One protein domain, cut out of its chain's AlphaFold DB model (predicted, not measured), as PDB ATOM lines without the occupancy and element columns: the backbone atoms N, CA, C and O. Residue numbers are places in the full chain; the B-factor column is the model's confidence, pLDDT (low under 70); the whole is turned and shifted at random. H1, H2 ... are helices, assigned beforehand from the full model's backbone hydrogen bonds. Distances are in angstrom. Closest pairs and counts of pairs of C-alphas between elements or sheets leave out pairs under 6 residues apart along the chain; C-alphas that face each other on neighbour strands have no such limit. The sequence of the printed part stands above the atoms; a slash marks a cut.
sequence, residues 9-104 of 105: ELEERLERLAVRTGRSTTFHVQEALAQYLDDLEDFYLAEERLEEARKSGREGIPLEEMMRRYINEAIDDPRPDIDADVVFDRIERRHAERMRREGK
ATOM      1  N   GLU A   9      42.367   4.144 105.956       96.88
ATOM      2  CA  GLU A   9      43.775   3.809 106.207       96.88
ATOM      3  C   GLU A   9      44.416   3.004 105.056       96.88
ATOM      4  O   GLU A   9      45.589   3.205 104.723       96.88
ATOM      5  N   LEU A  10      43.670   2.082 104.438       95.19
ATOM      6  CA  LEU A  10      44.167   1.280 103.318       95.19
ATOM      7  C   LEU A  10      44.300   2.119 102.050       95.19
ATOM      8  O   LEU A  10      45.297   1.968 101.341       95.19
ATOM      9  N   GLU A  11      43.344   3.009 101.787       94.25
ATOM     10  CA  GLU A  11      43.411   3.935 100.654       94.25
ATOM     11  C   GLU A  11      44.655   4.815 100.753       94.25
ATOM     12  O   GLU A  11      45.481   4.820  99.837       94.25
ATOM     13  N   GLU A  12      44.886   5.444 101.907       96.38
ATOM     14  CA  GLU A  12      46.074   6.271 102.102       96.38
ATOM     15  C   GLU A  12      47.381   5.472 101.957       96.38
ATOM     16  O   GLU A  12      48.384   5.960 101.423       96.38
ATOM     17  N   ARG A  13      47.416   4.230 102.463       97.00
ATOM     18  CA  ARG A  13      48.588   3.352 102.326       97.00
ATOM     19  C   ARG A  13      48.868   3.033 100.861       97.00
ATOM     20  O   ARG A  13      50.034   3.070 100.461       97.00
ATOM     21  N   LEU A  14      47.830   2.739 100.084       95.75
ATOM     22  CA  LEU A  14      47.940   2.449  98.658       95.75
ATOM     23  C   LEU A  14      48.377   3.679  97.863       95.75
ATOM     24  O   LEU A  14      49.261   3.558  97.018       95.75
ATOM     25  N   GLU A  15      47.846   4.862  98.167       95.75
ATOM     26  CA  GLU A  15      48.273   6.116  97.537       95.75
ATOM     27  C   GLU A  15      49.750   6.417  97.815       95.75
ATOM     28  O   GLU A  15      50.524   6.690  96.893       95.75
ATOM     29  N   ARG A  16      50.190   6.284  99.073       97.31
ATOM     30  CA  ARG A  16      51.609   6.445  99.432       97.31
ATOM     31  C   ARG A  16      52.496   5.444  98.691       97.31
ATOM     32  O   ARG A  16      53.595   5.798  98.258       97.31
ATOM     33  N   LEU A  17      52.049   4.198  98.553       96.19
ATOM     34  CA  LEU A  17      52.789   3.159  97.838       96.19
ATOM     35  C   LEU A  17      52.856   3.445  96.331       96.19
ATOM     36  O   LEU A  17      53.927   3.327  95.732       96.19
ATOM     37  N   ALA A  18      51.748   3.886  95.737       96.69
ATOM     38  CA  ALA A  18      51.656   4.300  94.343       96.69
ATOM     39  C   ALA A  18      52.654   5.426  94.030       96.69
ATOM     40  O   ALA A  18      53.487   5.281  93.133       96.69
ATOM     41  N   VAL A  19      52.665   6.491  94.841       97.50
ATOM     42  CA  VAL A  19      53.605   7.619  94.699       97.50
ATOM     43  C   VAL A  19      55.060   7.156  94.800       97.50
ATOM     44  O   VAL A  19      55.891   7.541  93.980       97.50
ATOM     45  N   ARG A  20      55.383   6.300  95.777       97.62
ATOM     46  CA  ARG A  20      56.758   5.822  96.001       97.62
ATOM     47  C   ARG A  20      57.289   4.921  94.888       97.62
ATOM     48  O   ARG A  20      58.496   4.871  94.681       97.62
ATOM     49  N   THR A  21      56.410   4.178  94.225       95.38
ATOM     50  CA  THR A  21      56.781   3.163  93.221       95.38
ATOM     51  C   THR A  21      56.567   3.633  91.783       95.38
ATOM     52  O   THR A  21      57.034   2.973  90.856       95.38
ATOM     53  N   GLY A  22      55.858   4.748  91.579       96.56
ATOM     54  CA  GLY A  22      55.473   5.239  90.255       96.56
ATOM     55  C   GLY A  22      54.437   4.356  89.549       96.56
ATOM     56  O   GLY A  22      54.334   4.393  88.324       96.56
ATOM     57  N   ARG A  23      53.695   3.529  90.297       95.75
ATOM     58  CA  ARG A  23      52.646   2.628  89.785       95.75
ATOM     59  C   ARG A  23      51.271   3.083  90.270       95.75
ATOM     60  O   ARG A  23      51.180   3.833  91.234       95.75
ATOM     61  N   SER A  24      50.197   2.647  89.610       95.31
ATOM     62  CA  SER A  24      48.833   3.018  90.007       95.31
ATOM     63  C   SER A  24      48.377   2.276  91.267       95.31
ATOM     64  O   SER A  24      48.810   1.159  91.540       95.31
ATOM     65  N   THR A  25      47.439   2.865  92.009       92.31
ATOM     66  CA  THR A  25      46.768   2.199  93.138       92.31
ATOM     67  C   THR A  25      46.112   0.888  92.702       92.31
ATOM     68  O   THR A  25      46.263  -0.129  93.372       92.31
ATOM     69  N   THR A  26      45.457   0.876  91.534       92.25
ATOM     70  CA  THR A  26      44.837  -0.330  90.965       92.25
ATOM     71  C   THR A  26      45.843  -1.457  90.751       92.25
ATOM     72  O   THR A  26      45.520  -2.599  91.055       92.25
ATOM     73  N   PHE A  27      47.060  -1.146  90.287       93.19
ATOM     74  CA  PHE A  27      48.114  -2.147  90.117       93.19
ATOM     75  C   PHE A  27      48.454  -2.824  91.449       93.19
ATOM     76  O   PHE A  27      48.450  -4.045  91.531       93.19
ATOM     77  N   HIS A  28      48.673  -2.043  92.511       93.44
ATOM     78  CA  HIS A  28      49.006  -2.592  93.831       93.44
ATOM     79  C   HIS A  28      47.863  -3.390  94.456       93.44
ATOM     80  O   HIS A  28      48.118  -4.381  95.129       93.44
ATOM     81  N   VAL A  29      46.611  -2.986  94.224       93.81
ATOM     82  CA  VAL A  29      45.439  -3.759  94.665       93.81
ATOM     83  C   VAL A  29      45.380  -5.105  93.952       93.81
ATOM     84  O   VAL A  29      45.175  -6.124  94.602       93.81
ATOM     85  N   GLN A  30      45.562  -5.117  92.630       92.50
ATOM     86  CA  GLN A  30      45.545  -6.352  91.847       92.50
ATOM     87  C   GLN A  30      46.674  -7.291  92.260       92.50
ATOM     88  O   GLN A  30      46.416  -8.469  92.474       92.50
ATOM     89  N   GLU A  31      47.882  -6.763  92.435       93.00
ATOM     90  CA  GLU A  31      49.039  -7.554  92.852       93.00
ATOM     91  C   GLU A  31      48.847  -8.145  94.251       93.00
ATOM     92  O   GLU A  31      49.059  -9.334  94.461       93.00
ATOM     93  N   ALA A  32      48.378  -7.337  95.209       93.81
ATOM     94  CA  ALA A  32      48.129  -7.805  96.568       93.81
ATOM     95  C   ALA A  32      47.029  -8.876  96.621       93.81
ATOM     96  O   ALA A  32      47.138  -9.826  97.391       93.81
ATOM     97  N   LEU A  33      45.975  -8.731  95.809       93.75
ATOM     98  CA  LEU A  33      44.917  -9.734  95.703       93.75
ATOM     99  C   LEU A  33      45.422 -11.022  95.054       93.75
ATOM    100  O   LEU A  33      45.118 -12.088  95.572       93.75
ATOM    101  N   ALA A  34      46.183 -10.925  93.961       93.38
ATOM    102  CA  ALA A  34      46.760 -12.086  93.290       93.38
ATOM    103  C   ALA A  34      47.664 -12.870  94.247       93.38
ATOM    104  O   ALA A  34      47.443 -14.052  94.466       93.38
ATOM    105  N   GLN A  35      48.588 -12.183  94.922       93.81
ATOM    106  CA  GLN A  35      49.491 -12.823  95.873       93.81
ATOM    107  C   GLN A  35      48.753 -13.459  97.058       93.81
ATOM    108  O   GLN A  35      49.099 -14.552  97.489       93.81
ATOM    109  N   TYR A  36      47.708 -12.805  97.573       95.75
ATOM    110  CA  TYR A  36      46.899 -13.388  98.640       95.75
ATOM    111  C   TYR A  36      46.100 -14.615  98.175       95.75
ATOM    112  O   TYR A  36      45.898 -15.543  98.955       95.75
ATOM    113  N   LEU A  37      45.630 -14.626  96.923       95.56
ATOM    114  CA  LEU A  37      44.977 -15.799  96.347       95.56
ATOM    115  C   LEU A  37      45.966 -16.954  96.182       95.56
ATOM    116  O   LEU A  37      45.635 -18.050  96.620       95.56
ATOM    117  N   ASP A  38      47.171 -16.701  95.668       92.94
ATOM    118  CA  ASP A  38      48.225 -17.717  95.552       92.94
ATOM    119  C   ASP A  38      48.520 -18.364  96.922       92.94
ATOM    120  O   ASP A  38      48.500 -19.588  97.057       92.94
ATOM    121  N   ASP A  39      48.691 -17.548  97.971       94.62
ATOM    122  CA  ASP A  39      48.919 -18.031  99.341       94.62
ATOM    123  C   ASP A  39      47.745 -18.886  99.864       94.62
ATOM    124  O   ASP A  39      47.944 -19.892 100.554       94.62
ATOM    125  N   LEU A  40      46.502 -18.488  99.562       96.94
ATOM    126  CA  LEU A  40      45.307 -19.238  99.960       96.94
ATOM    127  C   LEU A  40      45.195 -20.567  99.214       96.94
ATOM    128  O   LEU A  40      44.846 -21.577  99.823       96.94
ATOM    129  N   GLU A  41      45.462 -20.576  97.914       95.25
ATOM    130  CA  GLU A  41      45.424 -21.784  97.095       95.25
ATOM    131  C   GLU A  41      46.466 -22.798  97.566       95.25
ATOM    132  O   GLU A  41      46.127 -23.967  97.772       95.25
ATOM    133  N   ASP A  42      47.691 -22.347  97.842       94.44
ATOM    134  CA  ASP A  42      48.746 -23.181  98.418       94.44
ATOM    135  C   ASP A  42      48.344 -23.740  99.789       94.44
ATOM    136  O   ASP A  42      48.538 -24.931 100.065       94.44
ATOM    137  N   PHE A  43      47.730 -22.911 100.639       95.94
ATOM    138  CA  PHE A  43      47.217 -23.348 101.936       95.94
ATOM    139  C   PHE A  43      46.151 -24.443 101.791       95.94
ATOM    140  O   PHE A  43      46.257 -25.498 102.423       95.94
ATOM    141  N   TYR A  44      45.140 -24.227 100.946       94.81
ATOM    142  CA  TYR A  44      44.061 -25.197 100.756       94.81
ATOM    143  C   TYR A  44      44.547 -26.487 100.099       94.81
ATOM    144  O   TYR A  44      44.113 -27.571 100.493       94.81
ATOM    145  N   LEU A  45      45.488 -26.398  99.158       96.62
ATOM    146  CA  LEU A  45      46.119 -27.564  98.552       96.62
ATOM    147  C   LEU A  45      46.893 -28.383  99.591       96.62
ATOM    148  O   LEU A  45      46.815 -29.612  99.600       96.62
ATOM    149  N   ALA A  46      47.644 -27.725 100.476       94.69
ATOM    150  CA  ALA A  46      48.370 -28.399 101.548       94.69
ATOM    151  C   ALA A  46      47.417 -29.089 102.540       94.69
ATOM    152  O   ALA A  46      47.647 -30.247 102.899       94.69
ATOM    153  N   GLU A  47      46.336 -28.414 102.939       96.25
ATOM    154  CA  GLU A  47      45.296 -28.976 103.810       96.25
ATOM    155  C   GLU A  47      44.615 -30.194 103.172       96.25
ATOM    156  O   GLU A  47      44.516 -31.241 103.815       96.25
ATOM    157  N   GLU A  48      44.219 -30.111 101.898       94.69
ATOM    158  CA  GLU A  48      43.626 -31.236 101.163       94.69
ATOM    159  C   GLU A  48      44.553 -32.459 101.191       94.69
ATOM    160  O   GLU A  48      44.140 -33.559 101.562       94.69
ATOM    161  N   ARG A  49      45.842 -32.265 100.886       92.62
ATOM    162  CA  ARG A  49      46.836 -33.352 100.887       92.62
ATOM    163  C   ARG A  49      47.049 -33.943 102.272       92.62
ATOM    164  O   ARG A  49      47.226 -35.156 102.404       92.62
ATOM    165  N   LEU A  50      47.032 -33.108 103.308       91.88
ATOM    166  CA  LEU A  50      47.139 -33.563 104.687       91.88
ATOM    167  C   LEU A  50      45.910 -34.383 105.099       91.88
ATOM    168  O   LEU A  50      46.051 -35.426 105.744       91.88
ATOM    169  N   GLU A  51      44.710 -33.950 104.717       92.75
ATOM    170  CA  GLU A  51      43.490 -34.719 104.938       92.75
ATOM    171  C   GLU A  51      43.507 -36.059 104.207       92.75
ATOM    172  O   GLU A  51      43.172 -37.082 104.805       92.75
ATOM    173  N   GLU A  52      43.896 -36.080 102.933       92.25
ATOM    174  CA  GLU A  52      44.031 -37.309 102.147       92.25
ATOM    175  C   GLU A  52      45.028 -38.274 102.790       92.25
ATOM    176  O   GLU A  52      44.727 -39.461 102.950       92.25
ATOM    177  N   ALA A  53      46.187 -37.771 103.227       88.75
ATOM    178  CA  ALA A  53      47.185 -38.565 103.931       88.75
ATOM    179  C   ALA A  53      46.600 -39.180 105.212       88.75
ATOM    180  O   ALA A  53      46.711 -40.393 105.411       88.75
ATOM    181  N   ARG A  54      45.891 -38.386 106.026       88.50
ATOM    182  CA  ARG A  54      45.202 -38.860 107.241       88.50
ATOM    183  C   ARG A  54      44.126 -39.906 106.931       88.50
ATOM    184  O   ARG A  54      44.079 -40.939 107.592       88.50
ATOM    185  N   LYS A  55      43.289 -39.672 105.913       92.38
ATOM    186  CA  LYS A  55      42.223 -40.597 105.477       92.38
ATOM    187  C   LYS A  55      42.786 -41.898 104.906       92.38
ATOM    188  O   LYS A  55      42.155 -42.942 105.042       92.38
ATOM    189  N   SER A  56      43.966 -41.855 104.287       89.12
ATOM    190  CA  SER A  56      44.597 -43.034 103.686       89.12
ATOM    191  C   SER A  56      45.019 -44.095 104.707       89.12
ATOM    192  O   SER A  56      45.253 -45.240 104.321       89.12
ATOM    193  N   GLY A  57      45.152 -43.720 105.986       83.56
ATOM    194  CA  GLY A  57      45.619 -44.606 107.055       83.56
ATOM    195  C   GLY A  57      47.064 -45.087 106.885       83.56
ATOM    196  O   GLY A  57      47.493 -45.979 107.610       83.56
ATOM    197  N   ARG A  58      47.813 -44.537 105.919       79.94
ATOM    198  CA  ARG A  58      49.217 -44.877 105.684       79.94
ATOM    199  C   ARG A  58      50.096 -44.063 106.622       79.94
ATOM    200  O   ARG A  58      50.011 -42.838 106.647       79.94
ATOM    201  N   GLU A  59      50.965 -44.740 107.359       81.12
ATOM    202  CA  GLU A  59      52.020 -44.067 108.108       81.12
ATOM    203  C   GLU A  59      53.079 -43.518 107.144       81.12
ATOM    204  O   GLU A  59      53.383 -44.118 106.107       81.12
ATOM    205  N   GLY A  60      53.634 -42.354 107.485       84.50
ATOM    206  CA  GLY A  60      54.798 -41.830 106.785       84.50
ATOM    207  C   GLY A  60      55.984 -42.782 106.943       84.50
ATOM    208  O   GLY A  60      56.158 -43.405 107.987       84.50
ATOM    209  N   ILE A  61      56.817 -42.881 105.910       90.00
ATOM    210  CA  ILE A  61      58.089 -43.605 105.990       90.00
ATOM    211  C   ILE A  61      59.224 -42.627 106.323       90.00
ATOM    212  O   ILE A  61      59.169 -41.471 105.893       90.00
ATOM    213  N   PRO A  62      60.270 -43.049 107.058       94.81
ATOM    214  CA  PRO A  62      61.453 -42.222 107.267       94.81
ATOM    215  C   PRO A  62      62.077 -41.781 105.939       94.81
ATOM    216  O   PRO A  62      62.109 -42.550 104.975       94.81
ATOM    217  N   LEU A  63      62.629 -40.564 105.901       92.75
ATOM    218  CA  LEU A  63      63.247 -40.013 104.689       92.75
ATOM    219  C   LEU A  63      64.335 -40.939 104.124       92.75
ATOM    220  O   LEU A  63      64.398 -41.140 102.916       92.75
ATOM    221  N   GLU A  64      65.158 -41.541 104.985       94.81
ATOM    222  CA  GLU A  64      66.203 -42.476 104.553       94.81
ATOM    223  C   GLU A  64      65.625 -43.698 103.825       94.81
ATOM    224  O   GLU A  64      66.127 -44.091 102.773       94.81
ATOM    225  N   GLU A  65      64.541 -44.272 104.350       94.75
ATOM    226  CA  GLU A  65      63.851 -45.396 103.718       94.75
ATOM    227  C   GLU A  65      63.262 -44.980 102.365       94.75
ATOM    228  O   GLU A  65      63.433 -45.688 101.372       94.75
ATOM    229  N   MET A  66      62.621 -43.811 102.303       94.25
ATOM    230  CA  MET A  66      62.103 -43.260 101.052       94.25
ATOM    231  C   MET A  66      63.218 -43.120 100.008       94.25
ATOM    232  O   MET A  66      63.081 -43.631  98.899       94.25
ATOM    233  N   MET A  67      64.339 -42.484 100.362       93.56
ATOM    234  CA  MET A  67      65.473 -42.309  99.449       93.56
ATOM    235  C   MET A  67      66.044 -43.649  98.994       93.56
ATOM    236  O   MET A  67      66.296 -43.831  97.807       93.56
ATOM    237  N   ARG A  68      66.207 -44.609  99.910       93.94
ATOM    238  CA  ARG A  68      66.698 -45.953  99.583       93.94
ATOM    239  C   ARG A  68      65.790 -46.648  98.568       93.94
ATOM    240  O   ARG A  68      66.301 -47.251  97.630       93.94
ATOM    241  N   ARG A  69      64.465 -46.532  98.717       91.25
ATOM    242  CA  ARG A  69      63.495 -47.071  97.748       91.25
ATOM    243  C   ARG A  69      63.657 -46.429  96.370       91.25
ATOM    244  O   ARG A  69      63.772 -47.162  95.398       91.25
ATOM    245  N   TYR A  70      63.733 -45.099  96.299       89.19
ATOM    246  CA  TYR A  70      63.909 -44.385  95.026       89.19
ATOM    247  C   TYR A  70      65.252 -44.685  94.347       89.19
ATOM    248  O   TYR A  70      65.298 -44.820  93.129       89.19
ATOM    249  N   ILE A  71      66.339 -44.814  95.116       89.69
ATOM    250  CA  ILE A  71      67.656 -45.188  94.581       89.69
ATOM    251  C   ILE A  71      67.609 -46.604  94.006       89.69
ATOM    252  O   ILE A  71      68.081 -46.816  92.896       89.69
ATOM    253  N   ASN A  72      67.017 -47.557  94.729       89.44
ATOM    254  CA  ASN A  72      66.891 -48.931  94.244       89.44
ATOM    255  C   ASN A  72      66.014 -49.006  92.984       89.44
ATOM    256  O   ASN A  72      66.424 -49.630  92.015       89.44
ATOM    257  N   GLU A  73      64.871 -48.306  92.954       87.44
ATOM    258  CA  GLU A  73      64.015 -48.221  91.758       87.44
ATOM    259  C   GLU A  73      64.794 -47.682  90.548       87.44
ATOM    260  O   GLU A  73      64.716 -48.249  89.464       87.44
ATOM    261  N   ALA A  74      65.593 -46.629  90.739       86.38
ATOM    262  CA  ALA A  74      66.417 -46.057  89.677       86.38
ATOM    263  C   ALA A  74      67.583 -46.965  89.238       86.38
ATOM    264  O   ALA A  74      68.076 -46.814  88.123       86.38
ATOM    265  N   ILE A  75      68.048 -47.882  90.092       84.94
ATOM    266  CA  ILE A  75      69.057 -48.892  89.734       84.94
ATOM    267  C   ILE A  75      68.414 -50.037  88.941       84.94
ATOM    268  O   ILE A  75      69.006 -50.500  87.965       84.94
ATOM    269  N   ASP A  76      67.225 -50.482  89.356       84.69
ATOM    270  CA  ASP A  76      66.518 -51.625  88.769       84.69
ATOM    271  C   ASP A  76      65.877 -51.287  87.408       84.69
ATOM    272  O   ASP A  76      65.881 -52.123  86.503       84.69
ATOM    273  N   ASP A  77      65.363 -50.062  87.243       81.38
ATOM    274  CA  ASP A  77      64.821 -49.526  85.987       81.38
ATOM    275  C   ASP A  77      65.324 -48.085  85.767       81.38
ATOM    276  O   ASP A  77      64.644 -47.103  86.107       81.38
ATOM    277  N   PRO A  78      66.558 -47.921  85.250       77.62
ATOM    278  CA  PRO A  78      67.160 -46.612  85.086       77.62
ATOM    279  C   PRO A  78      66.400 -45.823  84.029       77.62
ATOM    280  O   PRO A  78      66.510 -46.057  82.822       77.62
ATOM    281  N   ARG A  79      65.654 -44.821  84.496       71.75
ATOM    282  CA  ARG A  79      65.113 -43.792  83.611       71.75
ATOM    283  C   ARG A  79      66.296 -43.127  82.899       71.75
ATOM    284  O   ARG A  79      67.319 -42.877  83.541       71.75
ATOM    285  N   PRO A  80      66.183 -42.842  81.591       76.94
ATOM    286  CA  PRO A  80      67.233 -42.127  80.884       76.94
ATOM    287  C   PRO A  80      67.492 -40.800  81.592       76.94
ATOM    288  O   PRO A  80      66.539 -40.128  81.997       76.94
ATOM    289  N   ASP A  81      68.771 -40.456  81.742       76.88
ATOM    290  CA  ASP A  81      69.166 -39.189  82.339       76.88
ATOM    291  C   ASP A  81      68.497 -38.055  81.553       76.88
ATOM    292  O   ASP A  81      68.622 -37.968  80.325       76.88
ATOM    293  N   ILE A  82      67.692 -37.255  82.249       78.81
ATOM    294  CA  ILE A  82      67.044 -36.099  81.645       78.81
ATOM    295  C   ILE A  82      67.920 -34.921  82.006       78.81
ATOM    296  O   ILE A  82      68.050 -34.589  83.182       78.81
ATOM    297  N   ASP A  83      68.477 -34.291  80.977       87.75
ATOM    298  CA  ASP A  83      69.222 -33.050  81.121       87.75
ATOM    299  C   ASP A  83      68.441 -32.064  82.008       87.75
ATOM    300  O   ASP A  83      67.237 -31.844  81.814       87.75
ATOM    301  N   ALA A  84      69.117 -31.524  83.024       85.56
ATOM    302  CA  ALA A  84      68.495 -30.667  84.021       85.56
ATOM    303  C   ALA A  84      67.798 -29.466  83.366       85.56
ATOM    304  O   ALA A  84      66.673 -29.141  83.751       85.56
ATOM    305  N   ASP A  85      68.396 -28.880  82.326       89.44
ATOM    306  CA  ASP A  85      67.837 -27.732  81.613       89.44
ATOM    307  C   ASP A  85      66.516 -28.116  80.931       89.44
ATOM    308  O   ASP A  85      65.533 -27.379  80.985       89.44
ATOM    309  N   VAL A  86      66.417 -29.340  80.399       88.62
ATOM    310  CA  VAL A  86      65.172 -29.865  79.813       88.62
ATOM    311  C   VAL A  86      64.070 -30.035  80.867       88.62
ATOM    312  O   VAL A  86      62.889 -29.804  80.573       88.62
ATOM    313  N   VAL A  87      64.424 -30.448  82.090       88.75
ATOM    314  CA  VAL A  87      63.472 -30.565  83.207       88.75
ATOM    315  C   VAL A  87      62.982 -29.185  83.638       88.75
ATOM    316  O   VAL A  87      61.765 -28.977  83.705       88.75
ATOM    317  N   PHE A  88      63.898 -28.249  83.893       90.38
ATOM    318  CA  PHE A  88      63.562 -26.896  84.334       90.38
ATOM    319  C   PHE A  88      62.734 -26.152  83.280       90.38
ATOM    320  O   PHE A  88      61.642 -25.681  83.601       90.38
ATOM    321  N   ASP A  89      63.116 -26.216  82.003       92.12
ATOM    322  CA  ASP A  89      62.343 -25.651  80.890       92.12
ATOM    323  C   ASP A  89      60.911 -26.204  80.817       92.12
ATOM    324  O   ASP A  89      59.966 -25.527  80.396       92.12
ATOM    325  N   ARG A  90      60.722 -27.491  81.138       89.38
ATOM    326  CA  ARG A  90      59.394 -28.123  81.146       89.38
ATOM    327  C   ARG A  90      58.563 -27.641  82.335       89.38
ATOM    328  O   ARG A  90      57.354 -27.453  82.172       89.38
ATOM    329  N   ILE A  91      59.175 -27.480  83.507       90.75
ATOM    330  CA  ILE A  91      58.508 -26.985  84.717       90.75
ATOM    331  C   ILE A  91      58.079 -25.533  84.517       90.75
ATOM    332  O   ILE A  91      56.900 -25.227  84.693       90.75
ATOM    333  N   GLU A  92      58.984 -24.670  84.058       90.00
ATOM    334  CA  GLU A  92      58.705 -23.254  83.809       90.00
ATOM    335  C   GLU A  92      57.602 -23.063  82.767       90.00
ATOM    336  O   GLU A  92      56.674 -22.281  82.978       90.00
ATOM    337  N   ARG A  93      57.624 -23.839  81.672       88.75
ATOM    338  CA  ARG A  93      56.541 -23.817  80.677       88.75
ATOM    339  C   ARG A  93      55.199 -24.222  81.271       88.75
ATOM    340  O   ARG A  93      54.210 -23.531  81.043       88.75
ATOM    341  N   ARG A  94      55.153 -25.313  82.044       85.50
ATOM    342  CA  ARG A  94      53.914 -25.761  82.700       85.50
ATOM    343  C   ARG A  94      53.388 -24.728  83.687       85.50
ATOM    344  O   ARG A  94      52.179 -24.536  83.742       85.50
ATOM    345  N   HIS A  95      54.268 -24.082  84.443       77.19
ATOM    346  CA  HIS A  95      53.893 -23.016  85.362       77.19
ATOM    347  C   HIS A  95      53.344 -21.801  84.597       77.19
ATOM    348  O   HIS A  95      52.212 -21.398  84.835       77.19
ATOM    349  N   ALA A  96      54.049 -21.306  83.576       83.44
ATOM    350  CA  ALA A  96      53.580 -20.191  82.750       83.44
ATOM    351  C   ALA A  96      52.249 -20.483  82.026       83.44
ATOM    352  O   ALA A  96      51.433 -19.584  81.829       83.44
ATOM    353  N   GLU A  97      52.011 -21.728  81.610       83.88
ATOM    354  CA  GLU A  97      50.736 -22.155  81.026       83.88
ATOM    355  C   GLU A  97      49.581 -22.175  82.035       83.88
ATOM    356  O   GLU A  97      48.453 -21.890  81.632       83.88
ATOM    357  N   ARG A  98      49.840 -22.501  83.309       74.19
ATOM    358  CA  ARG A  98      48.840 -22.422  84.390       74.19
ATOM    359  C   ARG A  98      48.462 -20.971  84.666       74.19
ATOM    360  O   ARG A  98      47.315 -20.615  84.410       74.19
ATOM    361  N   MET A  99      49.460 -20.116  84.909       79.25
ATOM    362  CA  MET A  99      49.244 -18.679  85.143       79.25
ATOM    363  C   MET A  99      48.479 -18.003  83.990       79.25
ATOM    364  O   MET A  99      47.639 -17.130  84.192       79.25
ATOM    365  N   ARG A 100      48.736 -18.409  82.735       73.69
ATOM    366  CA  ARG A 100      48.017 -17.884  81.555       73.69
ATOM    367  C   ARG A 100      46.589 -18.404  81.403       73.69
ATOM    368  O   ARG A 100      45.798 -17.742  80.735       73.69
ATOM    369  N   ARG A 101      46.284 -19.603  81.905       67.62
ATOM    370  CA  ARG A 101      44.925 -20.166  81.887       67.62
ATOM    371  C   ARG A 101      44.070 -19.551  82.990       67.62
ATOM    372  O   ARG A 101      42.917 -19.254  82.721       67.62
ATOM    373  N   GLU A 102      44.653 -19.305  84.157       56.34
ATOM    374  CA  GLU A 102      43.992 -18.666  85.301       56.34
ATOM    375  C   GLU A 102      43.748 -17.163  85.072       56.34
ATOM    376  O   GLU A 102      42.741 -16.625  85.514       56.34
ATOM    377  N   GLY A 103      44.588 -16.483  84.283       52.41
ATOM    378  CA  GLY A 103      44.397 -15.071  83.916       52.41
ATOM    379  C   GLY A 103      43.457 -14.791  82.731       52.41
ATOM    380  O   GLY A 103      43.532 -13.694  82.170       52.41
ATOM    381  N   LYS A 104      42.650 -15.763  82.269       46.97
ATOM    382  CA  LYS A 104      41.831 -15.633  81.042       46.97
ATOM    383  C   LYS A 104      40.309 -15.663  81.243       46.97
ATOM    384  O   LYS A 104      39.606 -15.598  80.232       46.97
TER     385      LYS A 104
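AT A GLANCE: This is residues 9 to 104 of the 105 residues of the protein "Putative DNA-binding protein" of Rhizobium sp. BK393 (UniProt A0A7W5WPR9). An open, hollow frame of four helices has the long H2 as one side, with H1 set across the end of H2 where it begins, residues 14 to 18 of H1 meeting residues 25 to 29 of H2. Beyond the other end of H2 comes H3, and H4 then folds back toward H2 without reaching it. The printed part has 96 residues, with H1, H2, H3 and H4 in chain order and no named strand: all helix. It is extended, with a radius of gyration of the C-alphas of 21.6 A, and spans 61 by 36 by 26 A.

IN THESE COORDINATES: H2, residues 25 to 55, is 44.8 A long, from C-alpha 25 at (46.768, 2.199, 93.138). H1 is residues 9 to 21, 18.4 A; H3 is residues 63 to 76, 20.0 A; H4 is residues 84 to 102, 27.3 A, ending at C-alpha 102 (43.992, -18.666, 85.301).

HOW THE PARTS SIT: H2 touches H1 with residues 25 to 29 alone; the closest C-alphas, of Ala 18 and Thr 25, are 5.5 A apart. They run opposite ways at a steep tilt of 69 degrees, only just short of about perpendicular. H3 and H4 touch no helix. In H1, H2, H3 and H4 every O i to N i+4 pair is within hydrogen-bond range.

THE WHOLE: Residues 30 to 104 stand free. The printed part has no cut and no long link. Residues 101 to 104 have pLDDT under 70.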